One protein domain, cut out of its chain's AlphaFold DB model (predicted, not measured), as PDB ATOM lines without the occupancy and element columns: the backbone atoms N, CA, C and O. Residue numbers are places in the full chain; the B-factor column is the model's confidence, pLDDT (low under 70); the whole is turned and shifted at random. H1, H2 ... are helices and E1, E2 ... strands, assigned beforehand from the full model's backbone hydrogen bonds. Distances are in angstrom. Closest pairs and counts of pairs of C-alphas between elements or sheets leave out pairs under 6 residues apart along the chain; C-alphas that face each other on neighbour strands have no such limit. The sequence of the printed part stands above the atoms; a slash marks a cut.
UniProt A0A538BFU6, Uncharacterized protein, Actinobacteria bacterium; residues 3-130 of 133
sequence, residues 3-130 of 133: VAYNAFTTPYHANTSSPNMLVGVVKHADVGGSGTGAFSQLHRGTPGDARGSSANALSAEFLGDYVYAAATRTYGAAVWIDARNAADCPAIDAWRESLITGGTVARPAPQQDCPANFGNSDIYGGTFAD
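This is residues 3 to 130 of the 133 residues of an uncharacterized protein of Actinobacteria bacterium (UniProt A0A538BFU6). Two small three-stranded sheets, E1 E2 E3 and E4 E5 E6, lie face to face as a sandwich with their strands running mostly lengthwise in a rod, and the helices H1 and H2 sit beyond the sandwich toward one end, H1 set across the long axis. Long loops, residues 9 to 20 and 45 to 67, reach from the sandwich toward the helices, while the turn of the E2 and E3 hairpin, with Gly 33, makes the opposite end. The printed part has 128 residues with six named strands and two named helices, in the order E1 E2 E3 E4 E5 H1 H2 E6; both sheets are antiparallel, in the orders E1 E2 E3 and E4 E5 E6. The class is mixed, helices and strands, with under half of the residues in named elements. The whole is loose, with a radius of gyration of the C-alphas of 17.6 A and spans of 59 by 27 by 21 A.

E1, residues 3 to 8, and E2, residues 21 to 28, form an antiparallel hairpin, with N 5 and O 25 at 3.0 A. E2 and E3, residues 40 to 44, form another, with N 28 and O 40 at 2.9 A; E1 E2 E3 is a meander, each strand the antiparallel neighbour of the one before, in a strongly twisted sheet. E4, residues 68 to 71, and E5, residues 75 to 82, form a hairpin, with N 70 and O 77 at 2.8 A. E5 is also the antiparallel neighbour of E6, residues 122 to 129, with N 78 and O 126 at 3.0 A. The two sheets make a sandwich, face to face, their best planes 15 degrees apart. Across it, the closest C-alphas of E2 and E5 are those of Gly 24 and Trp 80, 5.6 A apart. H1, residues 90 to 101, and H2, residues 110 to 113, are close but not clearly touching, with the C-alphas of Ala 91 and Asp 113 closest at 6.5 A. Neither helix is on either sheet. Every O i to N i+4 pair of H1 is within hydrogen-bond range; H2 is too short for such a pair.

E1 begins at C-alpha 3 (-35.164, 17.879, 14.684) and is 16.1 A long. E2 is 23.1 A, E3 11.3 A, E4 10.4 A and E5 21.8 A long. H1 begins at C-alpha 90 (-15.429, 24.889, -11.224) and is 16.1 A long; H2 measures 5.2 A. E6, 23.2 A, ends at C-alpha 129 (-47.948, 15.267, 11.550).

The two C-alphas farthest apart are those of Gly 33 and Thr 104, 59.4 A. The links E1 to E2, E2 to E3 and E3 to E4 are long. The printed part has no cut, its mean pLDDT is 95.5, and no printed residue is under 70.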
ATOM      1  N   VAL A   3     -36.515  17.416  15.023       97.38
ATOM      2  CA  VAL A   3     -35.164  17.879  14.684       97.38
ATOM      3  C   VAL A   3     -35.076  18.026  13.176       97.38
ATOM      4  O   VAL A   3     -35.344  17.070  12.451       97.38
ATOM      5  N   ALA A   4     -34.669  19.208  12.725       97.50
ATOM      6  CA  ALA A   4     -34.244  19.460  11.357       97.50
ATOM      7  C   ALA A   4     -32.717  19.549  11.333       97.50
ATOM      8  O   ALA A   4     -32.129  20.187  12.207       97.50
ATOM      9  N   TYR A   5     -32.075  18.899  10.368       96.31
ATOM     10  CA  TYR A   5     -30.636  19.021  10.170       96.31
ATOM     11  C   TYR A   5     -30.253  18.805   8.711       96.31
ATOM     12  O   TYR A   5     -30.927  18.083   7.975       96.31
ATOM     13  N   ASN A   6     -29.132  19.398   8.317       95.12
ATOM     14  CA  ASN A   6     -28.462  19.068   7.071       95.12
ATOM     15  C   ASN A   6     -27.379  18.014   7.305       95.12
ATOM     16  O   ASN A   6     -26.730  17.996   8.351       95.12
ATOM     17  N   ALA A   7     -27.194  17.120   6.338       94.75
ATOM     18  CA  ALA A   7     -26.204  16.057   6.414       94.75
ATOM     19  C   ALA A   7     -25.425  15.944   5.112       94.75
ATOM     20  O   ALA A   7     -26.026  15.791   4.047       94.75
ATOM     21  N   PHE A   8     -24.098  15.939   5.226       95.19
ATOM     22  CA  PHE A   8     -23.243  15.489   4.143       95.19
ATOM     23  C   PHE A   8     -23.331  13.972   4.004       95.19
ATOM     24  O   PHE A   8     -23.277  13.237   4.994       95.19
ATOM     25  N   THR A   9     -23.493  13.509   2.771       96.25
ATOM     26  CA  THR A   9     -23.556  12.083   2.430       96.25
ATOM     27  C   THR A   9     -22.342  11.616   1.639       96.25
ATOM     28  O   THR A   9     -22.166  10.409   1.477       96.25
ATOM     29  N   THR A  10     -21.498  12.538   1.166       96.19
ATOM     30  CA  THR A  10     -20.181  12.199   0.617       96.19
ATOM     31  C   THR A  10     -19.158  12.076   1.755       96.19
ATOM     32  O   THR A  10     -19.167  12.905   2.668       96.19
ATOM     33  N   PRO A  11     -18.256  11.076   1.732       95.31
ATOM     34  CA  PRO A  11     -17.108  11.034   2.631       95.31
ATOM     35  C   PRO A  11     -16.205  12.264   2.500       95.31
ATOM     36  O   PRO A  11     -16.121  12.890   1.440       95.31
ATOM     37  N   TYR A  12     -15.470  12.556   3.574       93.94
ATOM     38  CA  TYR A  12     -14.443  13.590   3.553       93.94
ATOM     39  C   TYR A  12     -13.417  13.332   2.442       93.94
ATOM     40  O   TYR A  12     -12.967  12.204   2.234       93.94
ATOM     41  N   HIS A  13     -13.022  14.408   1.774       94.44
ATOM     42  CA  HIS A  13     -12.001  14.434   0.744       94.44
ATOM     43  C   HIS A  13     -11.202  15.735   0.876       94.44
ATOM     44  O   HIS A  13     -11.734  16.766   1.274       94.44
ATOM     45  N   ALA A  14      -9.904  15.673   0.581       94.94
ATOM     46  CA  ALA A  14      -8.966  16.777   0.798       94.94
ATOM     47  C   ALA A  14      -8.742  17.628  -0.468       94.94
ATOM     48  O   ALA A  14      -7.619  18.031  -0.742       94.94
ATOM     49  N   ASN A  15      -9.788  17.826  -1.267       94.69
ATOM     50  CA  ASN A  15      -9.777  18.677  -2.458       94.69
ATOM     51  C   ASN A  15     -11.093  19.458  -2.524       94.69
ATOM     52  O   ASN A  15     -12.044  19.103  -1.834       94.69
ATOM     53  N   THR A  16     -11.161  20.491  -3.354       95.88
ATOM     54  CA  THR A  16     -12.372  21.322  -3.485       95.88
ATOM     55  C   THR A  16     -13.256  20.959  -4.676       95.88
ATOM     56  O   THR A  16     -14.340  21.508  -4.807       95.88
ATOM     57  N   SER A  17     -12.812  20.054  -5.553       95.31
ATOM     58  CA  SER A  17     -13.482  19.749  -6.826       95.31
ATOM     59  C   SER A  17     -14.327  18.473  -6.808       95.31
ATOM     60  O   SER A  17     -14.935  18.118  -7.817       95.31
ATOM     61  N   SER A  18     -14.296  17.701  -5.721       97.25
ATOM     62  CA  SER A  18     -15.104  16.483  -5.611       97.25
ATOM     63  C   SER A  18     -16.508  16.834  -5.110       97.25
ATOM     64  O   SER A  18     -16.632  17.669  -4.219       97.25
ATOM     65  N   PRO A  19     -17.576  16.191  -5.620       96.31
ATOM     66  CA  PRO A  19     -18.943  16.508  -5.210       96.31
ATOM     67  C   PRO A  19     -19.177  16.374  -3.705       96.31
ATOM     68  O   PRO A  19     -18.925  15.314  -3.122       96.31
ATOM     69  N   ASN A  20     -19.757  17.404  -3.089       95.25
ATOM     70  CA  ASN A  20     -20.057  17.411  -1.664       95.25
ATOM     71  C   ASN A  20     -21.573  17.342  -1.445       95.25
ATOM     72  O   ASN A  20     -22.270  18.351  -1.347       95.25
ATOM     73  N   MET A  21     -22.110  16.121  -1.430       96.38
ATOM     74  CA  MET A  21     -23.553  15.901  -1.459       96.38
ATOM     75  C   MET A  21     -24.186  16.203  -0.105       96.38
ATOM     76  O   MET A  21     -23.798  15.626   0.913       96.38
ATOM     77  N   LEU A  22     -25.210  17.048  -0.118       95.25
ATOM     78  CA  LEU A  22     -25.970  17.514   1.031       95.25
ATOM     79  C   LEU A  22     -27.435  17.091   0.910       95.25
ATOM     80  O   LEU A  22     -28.035  17.167  -0.163       95.25
ATOM     81  N   VAL A  23     -28.041  16.707   2.032       96.94
ATOM     82  CA  VAL A  23     -29.494  16.520   2.158       96.94
ATOM     83  C   VAL A  23     -30.031  17.247   3.383       96.94
ATOM     84  O   VAL A  23     -29.337  17.363   4.393       96.94
ATOM     85  N   GLY A  24     -31.287  17.691   3.321       96.69
ATOM     86  CA  GLY A  24     -32.066  18.067   4.502       96.69
ATOM     87  C   GLY A  24     -32.798  16.867   5.095       96.69
ATOM     88  O   GLY A  24     -33.305  16.016   4.364       96.69
ATOM     89  N   VAL A  25     -32.852  16.764   6.420       98.06
ATOM     90  CA  VAL A  25     -33.489  15.652   7.130       98.06
ATOM     91  C   VAL A  25     -34.362  16.189   8.252       98.06
ATOM     92  O   VAL A  25     -33.942  17.058   9.013       98.06
ATOM     93  N   VAL A  26     -35.560  15.616   8.390       98.50
ATOM     94  CA  VAL A  26     -36.443  15.856   9.537       98.50
ATOM     95  C   VAL A  26     -36.654  14.548  10.280       98.50
ATOM     96  O   VAL A  26     -36.985  13.521   9.676       98.50
ATOM     97  N   LYS A  27     -36.461  14.585  11.597       98.31
ATOM     98  CA  LYS A  27     -36.693  13.461  12.503       98.31
ATOM     99  C   LYS A  27     -37.667  13.827  13.609       98.31
ATOM    100  O   LYS A  27     -37.754  14.991  13.999       98.31
ATOM    101  N   HIS A  28     -38.336  12.812  14.139       98.00
ATOM    102  CA  HIS A  28     -39.222  12.924  15.286       98.00
ATOM    103  C   HIS A  28     -38.894  11.862  16.337       98.00
ATOM    104  O   HIS A  28     -38.500  10.753  15.992       98.00
ATOM    105  N   ALA A  29     -39.058  12.216  17.607       97.12
ATOM    106  CA  ALA A  29     -39.050  11.289  18.733       97.12
ATOM    107  C   ALA A  29     -40.101  11.720  19.760       97.12
ATOM    108  O   ALA A  29     -40.200  12.918  20.062       97.12
ATOM    109  N   ASP A  30     -40.809  10.761  20.348       95.50
ATOM    110  CA  ASP A  30     -41.707  11.019  21.470       95.50
ATOM    111  C   ASP A  30     -40.934  11.575  22.670       95.50
ATOM    112  O   ASP A  30     -39.800  11.176  22.950       95.50
ATOM    113  N   VAL A  31     -41.554  12.509  23.391       93.00
ATOM    114  CA  VAL A  31     -41.004  13.060  24.635       93.00
ATOM    115  C   VAL A  31     -41.966  12.745  25.766       93.00
ATOM    116  O   VAL A  31     -43.103  13.212  25.762       93.00
ATOM    117  N   GLY A  32     -41.496  11.971  26.740       90.81
ATOM    118  CA  GLY A  32     -42.265  11.573  27.915       90.81
ATOM    119  C   GLY A  32     -41.544  11.886  29.224       90.81
ATOM    120  O   GLY A  32     -40.468  12.484  29.242       90.81
ATOM    121  N   GLY A  33     -42.125  11.443  30.342       93.31
ATOM    122  CA  GLY A  33     -41.563  11.674  31.681       93.31
ATOM    123  C   GLY A  33     -40.175  11.056  31.910       93.31
ATOM    124  O   GLY A  33     -39.449  11.511  32.786       93.31
ATOM    125  N   SER A  34     -39.788  10.053  31.116       91.94
ATOM    126  CA  SER A  34     -38.469   9.405  31.146       91.94
ATOM    127  C   SER A  34     -37.443  10.021  30.181       91.94
ATOM    128  O   SER A  34     -36.303   9.562  30.148       91.94
ATOM    129  N   GLY A  35     -37.819  11.049  29.410       94.38
ATOM    130  CA  GLY A  35     -36.948  11.725  28.448       94.38
ATOM    131  C   GLY A  35     -37.402  11.593  26.992       94.38
ATOM    132  O   GLY A  35     -38.576  11.356  26.701       94.38
ATOM    133  N   THR A  36     -36.456  11.802  26.072       95.62
ATOM    134  CA  THR A  36     -36.680  11.699  24.619       95.62
ATOM    135  C   THR A  36     -36.449  10.263  24.156       95.62
ATOM    136  O   THR A  36     -35.432   9.663  24.502       95.62
ATOM    137  N   GLY A  37     -37.390   9.720  23.385       95.56
ATOM    138  CA  GLY A  37     -37.303   8.386  22.800       95.56
ATOM    139  C   GLY A  37     -36.334   8.283  21.618       95.56
ATOM    140  O   GLY A  37     -35.527   9.173  21.342       95.56
ATOM    141  N   ALA A  38     -36.426   7.170  20.889       95.88
ATOM    142  CA  ALA A  38     -35.666   6.972  19.660       95.88
ATOM    143  C   ALA A  38     -36.208   7.849  18.522       95.88
ATOM    144  O   ALA A  38     -37.416   7.996  18.352       95.88
ATOM    145  N   PHE A  39     -35.300   8.390  17.709       97.12
ATOM    146  CA  PHE A  39     -35.676   9.194  16.554       97.12
ATOM    147  C   PHE A  39     -36.018   8.334  15.335       97.12
ATOM    148  O   PHE A  39     -35.188   7.551  14.870       97.12
ATOM    149  N   SER A  40     -37.184   8.579  14.745       97.38
ATOM    150  CA  SER A  40     -37.572   8.109  13.416       97.38
ATOM    151  C   SER A  40     -37.393   9.223  12.376       97.38
ATOM    152  O   SER A  40     -37.470  10.413  12.687       97.38
ATOM    153  N   GLN A  41     -37.092   8.855  11.129       97.94
ATOM    154  CA  GLN A  41     -36.987   9.810  10.024       97.94
ATOM    155  C   GLN A  41     -38.370  10.066   9.426       97.94
ATOM    156  O   GLN A  41     -39.014   9.129   8.965       97.94
ATOM    157  N   LEU A  42     -38.780  11.334   9.378       98.06
ATOM    158  CA  LEU A  42     -40.011  11.773   8.715       98.06
ATOM    159  C   LEU A  42     -39.744  12.304   7.304       98.06
ATOM    160  O   LEU A  42     -40.583  12.165   6.420       98.06
ATOM    161  N   HIS A  43     -38.569  12.895   7.078       98.38
ATOM    162  CA  HIS A  43     -38.188  13.432   5.776       98.38
ATOM    163  C   HIS A  43     -36.708  13.236   5.479       98.38
ATOM    164  O   HIS A  43     -35.865  13.325   6.375       98.38
ATOM    165  N   ARG A  44     -36.409  13.041   4.195       97.88
ATOM    166  CA  ARG A  44     -35.079  13.167   3.610       97.88
ATOM    167  C   ARG A  44     -35.213  13.843   2.251       97.88
ATOM    168  O   ARG A  44     -35.957  13.357   1.401       97.88
ATOM    169  N   GLY A  45     -34.505  14.950   2.082       96.25
ATOM    170  CA  GLY A  45     -34.499  15.737   0.860       96.25
ATOM    171  C   GLY A  45     -33.756  15.047  -0.279       96.25
ATOM    172  O   GLY A  45     -33.017  14.076  -0.081       96.25
ATOM    173  N   THR A  46     -33.952  15.578  -1.482       97.38
ATOM    174  CA  THR A  46     -33.158  15.208  -2.654       97.38
ATOM    175  C   THR A  46     -31.704  15.641  -2.437       97.38
ATOM    176  O   THR A  46     -31.490  16.764  -1.984       97.38
ATOM    177  N   PRO A  47     -30.705  14.794  -2.742       97.12
ATOM    178  CA  PRO A  47     -29.306  15.203  -2.688       97.12
ATOM    179  C   PRO A  47     -29.004  16.362  -3.645       97.12
ATOM    180  O   PRO A  47     -29.404  16.319  -4.807       97.12
ATOM    181  N   GLY A  48     -28.260  17.355  -3.166       96.44
ATOM    182  CA  GLY A  48     -27.697  18.445  -3.966       96.44
ATOM    183  C   GLY A  48     -26.224  18.667  -3.637       96.44
ATOM    184  O   GLY A  48     -25.777  18.269  -2.564       96.44
ATOM    185  N   ASP A  49     -25.464  19.267  -4.549       96.38
ATOM    186  CA  ASP A  49     -24.030  19.507  -4.350       96.38
ATOM    187  C   ASP A  49     -23.802  20.848  -3.636       96.38
ATOM    188  O   ASP A  49     -24.129  21.911  -4.167       96.38
ATOM    189  N   ALA A  50     -23.242  20.805  -2.426       94.88
ATOM    190  CA  ALA A  50     -22.989  21.989  -1.606       94.88
ATOM    191  C   ALA A  50     -21.964  22.949  -2.231       94.88
ATOM    192  O   ALA A  50     -21.997  24.148  -1.935       94.88
ATOM    193  N   ARG A  51     -21.121  22.463  -3.154       96.50
ATOM    194  CA  ARG A  51     -20.205  23.312  -3.932       96.50
ATOM    195  C   ARG A  51     -20.935  24.352  -4.769       96.50
ATOM    196  O   ARG A  51     -20.384  25.420  -5.020       96.50
ATOM    197  N   GLY A  52     -22.195  24.092  -5.120       95.94
ATOM    198  CA  GLY A  52     -23.045  25.020  -5.858       95.94
ATOM    199  C   GLY A  52     -23.462  26.275  -5.087       95.94
ATOM    200  O   GLY A  52     -24.241  27.061  -5.615       95.94
ATOM    201  N   SER A  53     -22.978  26.490  -3.859       94.06
ATOM    202  CA  SER A  53     -23.178  27.725  -3.099       94.06
ATOM    203  C   SER A  53     -21.908  28.151  -2.357       94.06
ATOM    204  O   SER A  53     -20.931  27.408  -2.213       94.06
ATOM    205  N   SER A  54     -21.880  29.400  -1.900       94.38
ATOM    206  CA  SER A  54     -20.695  29.980  -1.281       94.38
ATOM    207  C   SER A  54     -20.994  31.150  -0.365       94.38
ATOM    208  O   SER A  54     -21.898  31.945  -0.612       94.38
ATOM    209  N   ALA A  55     -20.139  31.325   0.644       92.56
ATOM    210  CA  ALA A  55     -20.101  32.558   1.410       92.56
ATOM    211  C   ALA A  55     -19.665  33.706   0.487       92.56
ATOM    212  O   ALA A  55     -18.969  33.475  -0.505       92.56
ATOM    213  N   ASN A  56     -20.008  34.951   0.833       91.50
ATOM    214  CA  ASN A  56     -19.708  36.129   0.004       91.50
ATOM    215  C   ASN A  56     -18.200  36.271  -0.306       91.50
ATOM    216  O   ASN A  56     -17.804  36.598  -1.422       91.50
ATOM    217  N   ALA A  57     -17.329  35.927   0.650       94.25
ATOM    218  CA  ALA A  57     -15.876  35.920   0.451       94.25
ATOM    219  C   ALA A  57     -15.382  34.869  -0.567       94.25
ATOM    220  O   ALA A  57     -14.215  34.886  -0.936       94.25
ATOM    221  N   LEU A  58     -16.264  33.980  -1.026       95.75
ATOM    222  CA  LEU A  58     -16.044  32.829  -1.901       95.75
ATOM    223  C   LEU A  58     -15.247  31.667  -1.290       95.75
ATOM    224  O   LEU A  58     -15.251  30.565  -1.832       95.75
ATOM    225  N   SER A  59     -14.519  31.894  -0.192       94.75
ATOM    226  CA  SER A  59     -13.470  30.984   0.305       94.75
ATOM    227  C   SER A  59     -13.987  29.696   0.941       94.75
ATOM    228  O   SER A  59     -13.194  28.812   1.248       94.75
ATOM    229  N   ALA A  60     -15.293  29.594   1.158       92.12
ATOM    230  CA  ALA A  60     -15.941  28.432   1.738       92.12
ATOM    231  C   ALA A  60     -17.304  28.205   1.081       92.12
ATOM    232  O   ALA A  60     -17.993  29.168   0.718       92.12
ATOM    233  N   GLU A  61     -17.688  26.936   0.964       91.12
ATOM    234  CA  GLU A  61     -19.069  26.535   0.695       91.12
ATOM    235  C   GLU A  61     -19.992  27.137   1.758       91.12
ATOM    236  O   GLU A  61     -19.612  27.275   2.925       91.12
ATOM    237  N   PHE A  62     -21.206  27.509   1.361       86.62
ATOM    238  CA  PHE A  62     -22.198  28.035   2.290       86.62
ATOM    239  C   PHE A  62     -23.438  27.167   2.273       86.62
ATOM    240  O   PHE A  62     -24.138  27.058   1.272       86.62
ATOM    241  N   LEU A  63     -23.691  26.556   3.425       77.44
ATOM    242  CA  LEU A  63     -24.835  25.689   3.649       77.44
ATOM    243  C   LEU A  63     -26.068  26.461   4.108       77.44
ATOM    244  O   LEU A  63     -27.059  25.806   4.379       77.44
ATOM    245  N   GLY A  64     -26.013  27.794   4.218       77.31
ATOM    246  CA  GLY A  64     -27.097  28.632   4.736       77.31
ATOM    247  C   GLY A  64     -27.187  28.689   6.266       77.31
ATOM    248  O   GLY A  64     -26.568  27.898   6.975       77.31
ATOM    249  N   ASP A  65     -28.005  29.619   6.769       74.69
ATOM    250  CA  ASP A  65     -28.192  29.865   8.212       74.69
ATOM    251  C   ASP A  65     -29.532  29.320   8.750       74.69
ATOM    252  O   ASP A  65     -29.804  29.370   9.950       74.69
ATOM    253  N   TYR A  66     -30.401  28.801   7.873       83.25
ATOM    254  CA  TYR A  66     -31.815  28.561   8.183       83.25
ATOM    255  C   TYR A  66     -32.177  27.079   8.284       83.25
ATOM    256  O   TYR A  66     -32.896  26.534   7.446       83.25
ATOM    257  N   VAL A  67     -31.715  26.439   9.360       94.00
ATOM    258  CA  VAL A  67     -32.089  25.064   9.716       94.00
ATOM    259  C   VAL A  67     -32.811  25.072  11.057       94.00
ATOM    260  O   VAL A  67     -32.191  25.186  12.113       94.00
ATOM    261  N   TYR A  68     -34.138  24.974  11.012       95.62
ATOM    262  CA  TYR A  68     -34.983  25.160  12.189       95.62
ATOM    263  C   TYR A  68     -36.140  24.172  12.227       95.62
ATOM    264  O   TYR A  68     -36.651  23.737  11.195       95.62
ATOM    265  N   ALA A  69     -36.593  23.866  13.441       97.31
ATOM    266  CA  ALA A  69     -37.831  23.147  13.687       97.31
ATOM    267  C   ALA A  69     -38.645  23.850  14.781       97.31
ATOM    268  O   ALA A  69     -38.097  24.308  15.783       97.31
ATOM    269  N   ALA A  70     -39.959  23.895  14.596       97.50
ATOM    270  CA  ALA A  70     -40.946  24.284  15.593       97.50
ATOM    271  C   ALA A  70     -41.965  23.150  15.744       97.50
ATOM    272  O   ALA A  70     -42.212  22.404  14.797       97.50
ATOM    273  N   ALA A  71     -42.555  22.994  16.925       96.62
ATOM    274  CA  ALA A  71     -43.438  21.868  17.208       96.62
ATOM    275  C   ALA A  71     -44.664  22.273  18.021       96.62
ATOM    276  O   ALA A  71     -44.597  23.129  18.901       96.62
ATOM    277  N   THR A  72     -45.770  21.595  17.742       94.81
ATOM    278  CA  THR A  72     -46.982  21.561  18.558       94.81
ATOM    279  C   THR A  72     -47.163  20.150  19.130       94.81
ATOM    280  O   THR A  72     -46.310  19.283  18.944       94.81
ATOM    281  N   ARG A  73     -48.285  19.905  19.820       91.38
ATOM    282  CA  ARG A  73     -48.647  18.559  20.292       91.38
ATOM    283  C   ARG A  73     -49.014  17.591  19.164       91.38
ATOM    284  O   ARG A  73     -49.039  16.404  19.422       91.38
ATOM    285  N   THR A  74     -49.359  18.087  17.974       95.25
ATOM    286  CA  THR A  74     -49.932  17.254  16.901       95.25
ATOM    287  C   THR A  74     -49.153  17.315  15.592       95.25
ATOM    288  O   THR A  74     -49.415  16.519  14.694       95.25
ATOM    289  N   TYR A  75     -48.213  18.251  15.446       97.31
ATOM    290  CA  TYR A  75     -47.347  18.342  14.269       97.31
ATOM    291  C   TYR A  75     -46.092  19.185  14.535       97.31
ATOM    292  O   TYR A  75     -46.077  20.039  15.426       97.31
ATOM    293  N   GLY A  76     -45.064  18.986  13.713       97.81
ATOM    294  CA  GLY A  76     -43.883  19.841  13.613       97.81
ATOM    295  C   GLY A  76     -43.809  20.569  12.273       97.81
ATOM    296  O   GLY A  76     -44.251  20.053  11.251       97.81
ATOM    297  N   ALA A  77     -43.236  21.766  12.266       98.12
ATOM    298  CA  ALA A  77     -42.828  22.484  11.063       98.12
ATOM    299  C   ALA A  77     -41.302  22.567  11.040       98.12
ATOM    300  O   ALA A  77     -40.688  22.855  12.068       98.12
ATOM    301  N   ALA A  78     -40.690  22.314   9.890       98.00
ATOM    302  CA  ALA A  78     -39.242  22.359   9.739       98.00
ATOM    303  C   ALA A  78     -38.841  23.049   8.439       98.00
ATOM    304  O   ALA A  78     -39.531  22.916   7.427       98.00
ATOM    305  N   VAL A  79     -37.705  23.742   8.489       97.25
ATOM    306  CA  VAL A  79     -37.007  24.301   7.331       97.25
ATOM    307  C   VAL A  79     -35.557  23.834   7.326       97.25
ATOM    308  O   VAL A  79     -34.962  23.617   8.386       97.25
ATOM    309  N   TRP A  80     -35.004  23.643   6.136       96.06
ATOM    310  CA  TRP A  80     -33.626  23.218   5.910       96.06
ATOM    311  C   TRP A  80     -33.105  23.816   4.611       96.06
ATOM    312  O   TRP A  80     -33.878  24.271   3.764       96.06
ATOM    313  N   ILE A  81     -31.788  23.759   4.436       95.00
ATOM    314  CA  ILE A  81     -31.151  24.228   3.213       95.00
ATOM    315  C   ILE A  81     -31.040  23.080   2.217       95.00
ATOM    316  O   ILE A  81     -30.685  21.955   2.577       95.00
ATOM    317  N   ASP A  82     -31.391  23.346   0.968       95.12
ATOM    318  CA  ASP A  82     -31.472  22.361  -0.096       95.12
ATOM    319  C   ASP A  82     -30.715  22.858  -1.328       95.12
ATOM    320  O   ASP A  82     -30.981  23.937  -1.849       95.12
ATOM    321  N   ALA A  83     -29.743  22.070  -1.779       95.31
ATOM    322  CA  ALA A  83     -28.867  22.426  -2.891       95.31
ATOM    323  C   ALA A  83     -29.245  21.698  -4.192       95.31
ATOM    324  O   ALA A  83     -28.451  21.675  -5.128       95.31
ATOM    325  N   ARG A  84     -30.427  21.063  -4.279       96.69
ATOM    326  CA  ARG A  84     -30.800  20.247  -5.455       96.69
ATOM    327  C   ARG A  84     -30.842  21.039  -6.767       96.69
ATOM    328  O   ARG A  84     -30.726  20.446  -7.834       96.69
ATOM    329  N   ASN A  85     -31.055  22.353  -6.678       96.25
ATOM    330  CA  ASN A  85     -31.144  23.258  -7.824       96.25
ATOM    331  C   ASN A  85     -29.853  24.059  -8.042       96.25
ATOM    332  O   ASN A  85     -29.770  24.813  -9.016       96.25
ATOM    333  N   ALA A  86     -28.872  23.922  -7.149       96.19
ATOM    334  CA  ALA A  86     -27.595  24.606  -7.242       96.19
ATOM    335  C   ALA A  86     -26.700  23.914  -8.273       96.19
ATOM    336  O   ALA A  86     -26.642  22.684  -8.335       96.19
ATOM    337  N   ALA A  87     -25.991  24.703  -9.075       97.62
ATOM    338  CA  ALA A  87     -24.939  24.181  -9.939       97.62
ATOM    339  C   ALA A  87     -23.569  24.552  -9.392       97.62
ATOM    340  O   ALA A  87     -23.334  25.693  -8.997       97.62
ATOM    341  N   ASP A  88     -22.675  23.573  -9.425       97.62
ATOM    342  CA  ASP A  88     -21.258  23.735  -9.146       97.62
ATOM    343  C   ASP A  88     -20.605  24.799 -10.050       97.62
ATOM    344  O   ASP A  88     -20.967  24.954 -11.220       97.62
ATOM    345  N   CYS A  89     -19.619  25.513  -9.508       98.19
ATOM    346  CA  CYS A  89     -18.810  26.479 -10.237       98.19
ATOM    347  C   CYS A  89     -17.327  26.074 -10.182       98.19
ATOM    348  O   CYS A  89     -16.617  26.473  -9.255       98.19
ATOM    349  N   PRO A  90     -16.811  25.375 -11.212       98.19
ATOM    350  CA  PRO A  90     -15.429  24.889 -11.224       98.19
ATOM    351  C   PRO A  90     -14.361  25.981 -11.050       98.19
ATOM    352  O   PRO A  90     -13.275  25.717 -10.534       98.19
ATOM    353  N   ALA A  91     -14.653  27.224 -11.455       98.38
ATOM    354  CA  ALA A  91     -13.753  28.358 -11.243       98.38
ATOM    355  C   ALA A  91     -13.582  28.697  -9.751       98.38
ATOM    356  O   ALA A  91     -12.485  29.048  -9.312       98.38
ATOM    357  N   ILE A  92     -14.652  28.565  -8.959       98.25
ATOM    358  CA  ILE A  92     -14.608  28.755  -7.506       98.25
ATOM    359  C   ILE A  92     -13.854  27.608  -6.846       98.25
ATOM    360  O   ILE A  92     -13.040  27.872  -5.964       98.25
ATOM    361  N   ASP A  93     -14.048  26.371  -7.298       97.88
ATOM    362  CA  ASP A  93     -13.302  25.226  -6.774       97.88
ATOM    363  C   ASP A  93     -11.802  25.388  -7.001       97.88
ATOM    364  O   ASP A  93     -11.029  25.306  -6.046       97.88
ATOM    365  N   ALA A  94     -11.388  25.709  -8.230       98.06
ATOM    366  CA  ALA A  94      -9.988  25.957  -8.564       98.06
ATOM    367  C   ALA A  94      -9.395  27.103  -7.731       98.06
ATOM    368  O   ALA A  94      -8.257  27.024  -7.261       98.06
ATOM    369  N   TRP A  95     -10.169  28.165  -7.509       98.12
ATOM    370  CA  TRP A  95      -9.737  29.271  -6.669       98.12
ATOM    371  C   TRP A  95      -9.601  28.864  -5.195       98.12
ATOM    372  O   TRP A  95      -8.567  29.144  -4.591       98.12
ATOM    373  N   ARG A  96     -10.570  28.138  -4.623       97.69
ATOM    374  CA  ARG A  96     -10.494  27.606  -3.251       97.69
ATOM    375  C   ARG A  96      -9.319  26.637  -3.081       97.69
ATOM    376  O   ARG A  96      -8.591  26.749  -2.098       97.69
ATOM    377  N   GLU A  97      -9.075  25.759  -4.053       97.75
ATOM    378  CA  GLU A  97      -7.924  24.843  -4.050       97.75
ATOM    379  C   GLU A  97      -6.609  25.632  -4.045       97.75
ATOM    380  O   GLU A  97      -5.674  25.297  -3.320       97.75
ATOM    381  N   SER A  98      -6.543  26.734  -4.802       97.81
ATOM    382  CA  SER A  98      -5.368  27.608  -4.820       97.81
ATOM    383  C   SER A  98      -5.099  28.265  -3.462       97.81
ATOM    384  O   SER A  98      -3.940  28.407  -3.084       97.81
ATOM    385  N   LEU A  99      -6.136  28.594  -2.682       96.69
ATOM    386  CA  LEU A  99      -5.958  29.120  -1.324       96.69
ATOM    387  C   LEU A  99      -5.349  28.071  -0.385       96.69
ATOM    388  O   LEU A  99      -4.536  28.416   0.470       96.69
ATOM    389  N   ILE A 100      -5.726  26.802  -0.553       95.62
ATOM    390  CA  ILE A 100      -5.240  25.682   0.264       95.62
ATOM    391  C   ILE A 100      -3.797  25.324  -0.114       95.62
ATOM    392  O   ILE A 100      -2.965  25.072   0.755       95.62
ATOM    393  N   THR A 101      -3.495  25.318  -1.411       96.88
ATOM    394  CA  THR A 101      -2.212  24.853  -1.962       96.88
ATOM    395  C   THR A 101      -1.173  25.963  -2.158       96.88
ATOM    396  O   THR A 101      -0.032  25.671  -2.511       96.88
ATOM    397  N   GLY A 102      -1.528  27.229  -1.912       96.12
ATOM    398  CA  GLY A 102      -0.641  28.382  -2.116       96.12
ATOM    399  C   GLY A 102      -0.478  28.794  -3.585       96.12
ATOM    400  O   GLY A 102       0.568  29.313  -3.973       96.12
ATOM    401  N   GLY A 103      -1.488  28.528  -4.414       95.88
ATOM    402  CA  GLY A 103      -1.530  28.896  -5.827       95.88
ATOM    403  C   GLY A 103      -1.866  30.372  -6.084       95.88
ATOM    404  O   GLY A 103      -2.012  31.185  -5.174       95.88
ATOM    405  N   THR A 104      -1.997  30.720  -7.366       96.81
ATOM    406  CA  THR A 104      -2.185  32.104  -7.848       96.81
ATOM    407  C   THR A 104      -3.437  32.281  -8.712       96.81
ATOM    408  O   THR A 104      -3.525  33.227  -9.497       96.81
ATOM    409  N   VAL A 105      -4.411  31.372  -8.595       98.06
ATOM    410  CA  VAL A 105      -5.674  31.469  -9.339       98.06
ATOM    411  C   VAL A 105      -6.381  32.768  -8.941       98.06
ATOM    412  O   VAL A 105      -6.473  33.105  -7.760       98.06
ATOM    413  N   ALA A 106      -6.855  33.526  -9.928       97.50
ATOM    414  CA  ALA A 106      -7.590  34.757  -9.668       97.50
ATOM    415  C   ALA A 106      -8.952  34.443  -9.035       97.50
ATOM    416  O   ALA A 106      -9.588  33.448  -9.379       97.50
ATOM    417  N   ARG A 107      -9.416  35.305  -8.124       97.69
ATOM    418  CA  ARG A 107     -10.758  35.171  -7.546       97.69
ATOM    419  C   ARG A 107     -11.806  35.333  -8.657       97.69
ATOM    420  O   ARG A 107     -11.802  36.389  -9.293       97.69
ATOM    421  N   PRO A 108     -12.697  34.350  -8.870       97.88
ATOM    422  CA  PRO A 108     -13.696  34.426  -9.927       97.88
ATOM    423  C   PRO A 108     -14.761  35.478  -9.610       97.88
ATOM    424  O   PRO A 108     -15.050  35.768  -8.444       97.88
ATOM    425  N   ALA A 109     -15.365  36.024 -10.659       97.38
ATOM    426  CA  ALA A 109     -16.560  36.845 -10.607       97.38
ATOM    427  C   ALA A 109     -17.778  35.940 -10.864       97.38
ATOM    428  O   ALA A 109     -18.026  35.590 -12.018       97.38
ATOM    429  N   PRO A 110     -18.583  35.577  -9.842       97.06
ATOM    430  CA  PRO A 110     -19.635  34.571 -10.012       97.06
ATOM    431  C   PRO A 110     -20.645  34.893 -11.117       97.06
ATOM    432  O   PRO A 110     -21.114  33.995 -11.801       97.06
ATOM    433  N   GLN A 111     -20.934  36.180 -11.338       96.25
ATOM    434  CA  GLN A 111     -21.827  36.630 -12.410       96.25
ATOM    435  C   GLN A 111     -21.331  36.244 -13.817       96.25
ATOM    436  O   GLN A 111     -22.143  36.102 -14.726       96.25
ATOM    437  N   GLN A 112     -20.014  36.141 -14.006       97.94
ATOM    438  CA  GLN A 112     -19.383  35.897 -15.306       97.94
ATOM    439  C   GLN A 112     -18.879  34.456 -15.433       97.94
ATOM    440  O   GLN A 112     -18.979  33.864 -16.504       97.94
ATOM    441  N   ASP A 113     -18.359  33.896 -14.338       98.31
ATOM    442  CA  ASP A 113     -17.589  32.650 -14.355       98.31
ATOM    443  C   ASP A 113     -18.390  31.417 -13.904       98.31
ATOM    444  O   ASP A 113     -17.915  30.290 -14.063       98.31
ATOM    445  N   CYS A 114     -19.583  31.602 -13.327       98.31
ATOM    446  CA  CYS A 114     -20.392  30.511 -12.783       98.31
ATOM    447  C   CYS A 114     -21.704  30.299 -13.559       98.31
ATOM    448  O   CYS A 114     -22.212  31.223 -14.199       98.31
ATOM    449  N   PRO A 115     -22.300  29.093 -13.485       98.44
ATOM    450  CA  PRO A 115     -23.644  28.860 -14.001       98.44
ATOM    451  C   PRO A 115     -24.678  29.799 -13.370       98.44
ATOM    452  O   PRO A 115     -24.554  30.196 -12.213       98.44
ATOM    453  N   ALA A 116     -25.753  30.088 -14.107       97.81
ATOM    454  CA  ALA A 116     -26.802  31.015 -13.668       97.81
ATOM    455  C   ALA A 116     -27.512  30.599 -12.364       97.81
ATOM    456  O   ALA A 116     -28.138  31.432 -11.717       97.81
ATOM    457  N   ASN A 117     -27.435  29.321 -11.993       97.12
ATOM    458  CA  ASN A 117     -27.991  28.752 -10.768       97.12
ATOM    459  C   ASN A 117     -26.929  28.437  -9.697       97.12
ATOM    460  O   ASN A 117     -27.215  27.709  -8.746       97.12
ATOM    461  N   PHE A 118     -25.709  28.967  -9.818       97.06
ATOM    462  CA  PHE A 118     -24.778  29.013  -8.693       97.06
ATOM    463  C   PHE A 118     -25.327  29.948  -7.604       97.06
ATOM    464  O   PHE A 118     -25.746  31.070  -7.882       97.06
ATOM    465  N   GLY A 119     -25.319  29.488  -6.357       93.75
ATOM    466  CA  GLY A 119     -25.923  30.166  -5.213       93.75
ATOM    467  C   GLY A 119     -27.371  29.758  -4.925       93.75
ATOM    468  O   GLY A 119     -27.918  30.214  -3.922       93.75
ATOM    469  N   ASN A 120     -27.981  28.869  -5.722       94.25
ATOM    470  CA  ASN A 120     -29.339  28.349  -5.482       94.25
ATOM    471  C   ASN A 120     -29.375  27.286  -4.362       94.25
ATOM    472  O   ASN A 120     -29.905  26.187  -4.534       94.25
ATOM    473  N   SER A 121     -28.764  27.591  -3.214       91.94
ATOM    474  CA  SER A 121     -29.009  26.884  -1.957       91.94
ATOM    475  C   SER A 121     -30.289  27.444  -1.338       91.94
ATOM    476  O   SER A 121     -30.268  28.472  -0.656       91.94
ATOM    477  N   ASP A 122     -31.403  26.791  -1.635       93.19
ATOM    478  CA  ASP A 122     -32.749  27.253  -1.319       93.19
ATOM    479  C   ASP A 122     -33.167  26.842   0.101       93.19
ATOM    480  O   ASP A 122     -32.742  25.807   0.618       93.19
ATOM    481  N   ILE A 123     -34.069  27.605   0.724       94.88
ATOM    482  CA  ILE A 123     -34.745  27.172   1.956       94.88
ATOM    483  C   ILE A 123     -35.969  26.343   1.559       94.88
ATOM    484  O   ILE A 123     -36.951  26.877   1.043       94.88
ATOM    485  N   TYR A 124     -35.926  25.043   1.835       95.88
ATOM    486  CA  TYR A 124     -37.078  24.152   1.720       95.88
ATOM    487  C   TYR A 124     -37.716  23.944   3.091       95.88
ATOM    488  O   TYR A 124     -37.083  24.130   4.130       95.88
ATOM    489  N   GLY A 125     -38.987  23.551   3.105       96.56
ATOM    490  CA  GLY A 125     -39.687  23.298   4.351       96.56
ATOM    491  C   GLY A 125     -40.926  22.440   4.191       96.56
ATOM    492  O   GLY A 125     -41.392  22.166   3.084       96.56
ATOM    493  N   GLY A 126     -41.460  22.015   5.327       97.50
ATOM    494  CA  GLY A 126     -42.676  21.223   5.385       97.50
ATOM    495  C   GLY A 126     -43.261  21.149   6.786       97.50
ATOM    496  O   GLY A 126     -42.607  21.475   7.780       97.50
ATOM    497  N   THR A 127     -44.508  20.695   6.848       98.12
ATOM    498  CA  THR A 127     -45.194  20.322   8.087       98.12
ATOM    499  C   THR A 127     -45.350  18.812   8.149       98.12
ATOM    500  O   THR A 127     -45.727  18.185   7.159       98.12
ATOM    501  N   PHE A 128     -45.107  18.237   9.317       98.06
ATOM    502  CA  PHE A 128     -45.087  16.802   9.548       98.06
ATOM    503  C   PHE A 128     -45.995  16.490  10.729       98.06
ATOM    504  O   PHE A 128     -45.748  16.982  11.828       98.06
ATOM    505  N   ALA A 129     -47.058  15.722  10.488       97.69
ATOM    506  CA  ALA A 129     -47.948  15.267  11.550       97.69
ATOM    507  C   ALA A 129     -47.180  14.409  12.563       97.69
ATOM    508  O   ALA A 129     -46.208  13.740  12.198       97.69
ATOM    509  N   ASP A 130     -47.640  14.427  13.811       95.75
ATOM    510  CA  ASP A 130     -47.140  13.510  14.823       95.75
ATOM    511  C   ASP A 130     -47.450  12.063  14.400       95.75
ATOM    512  O   ASP A 130     -48.621  11.739  14.176       95.75
TER     513      ASP A 130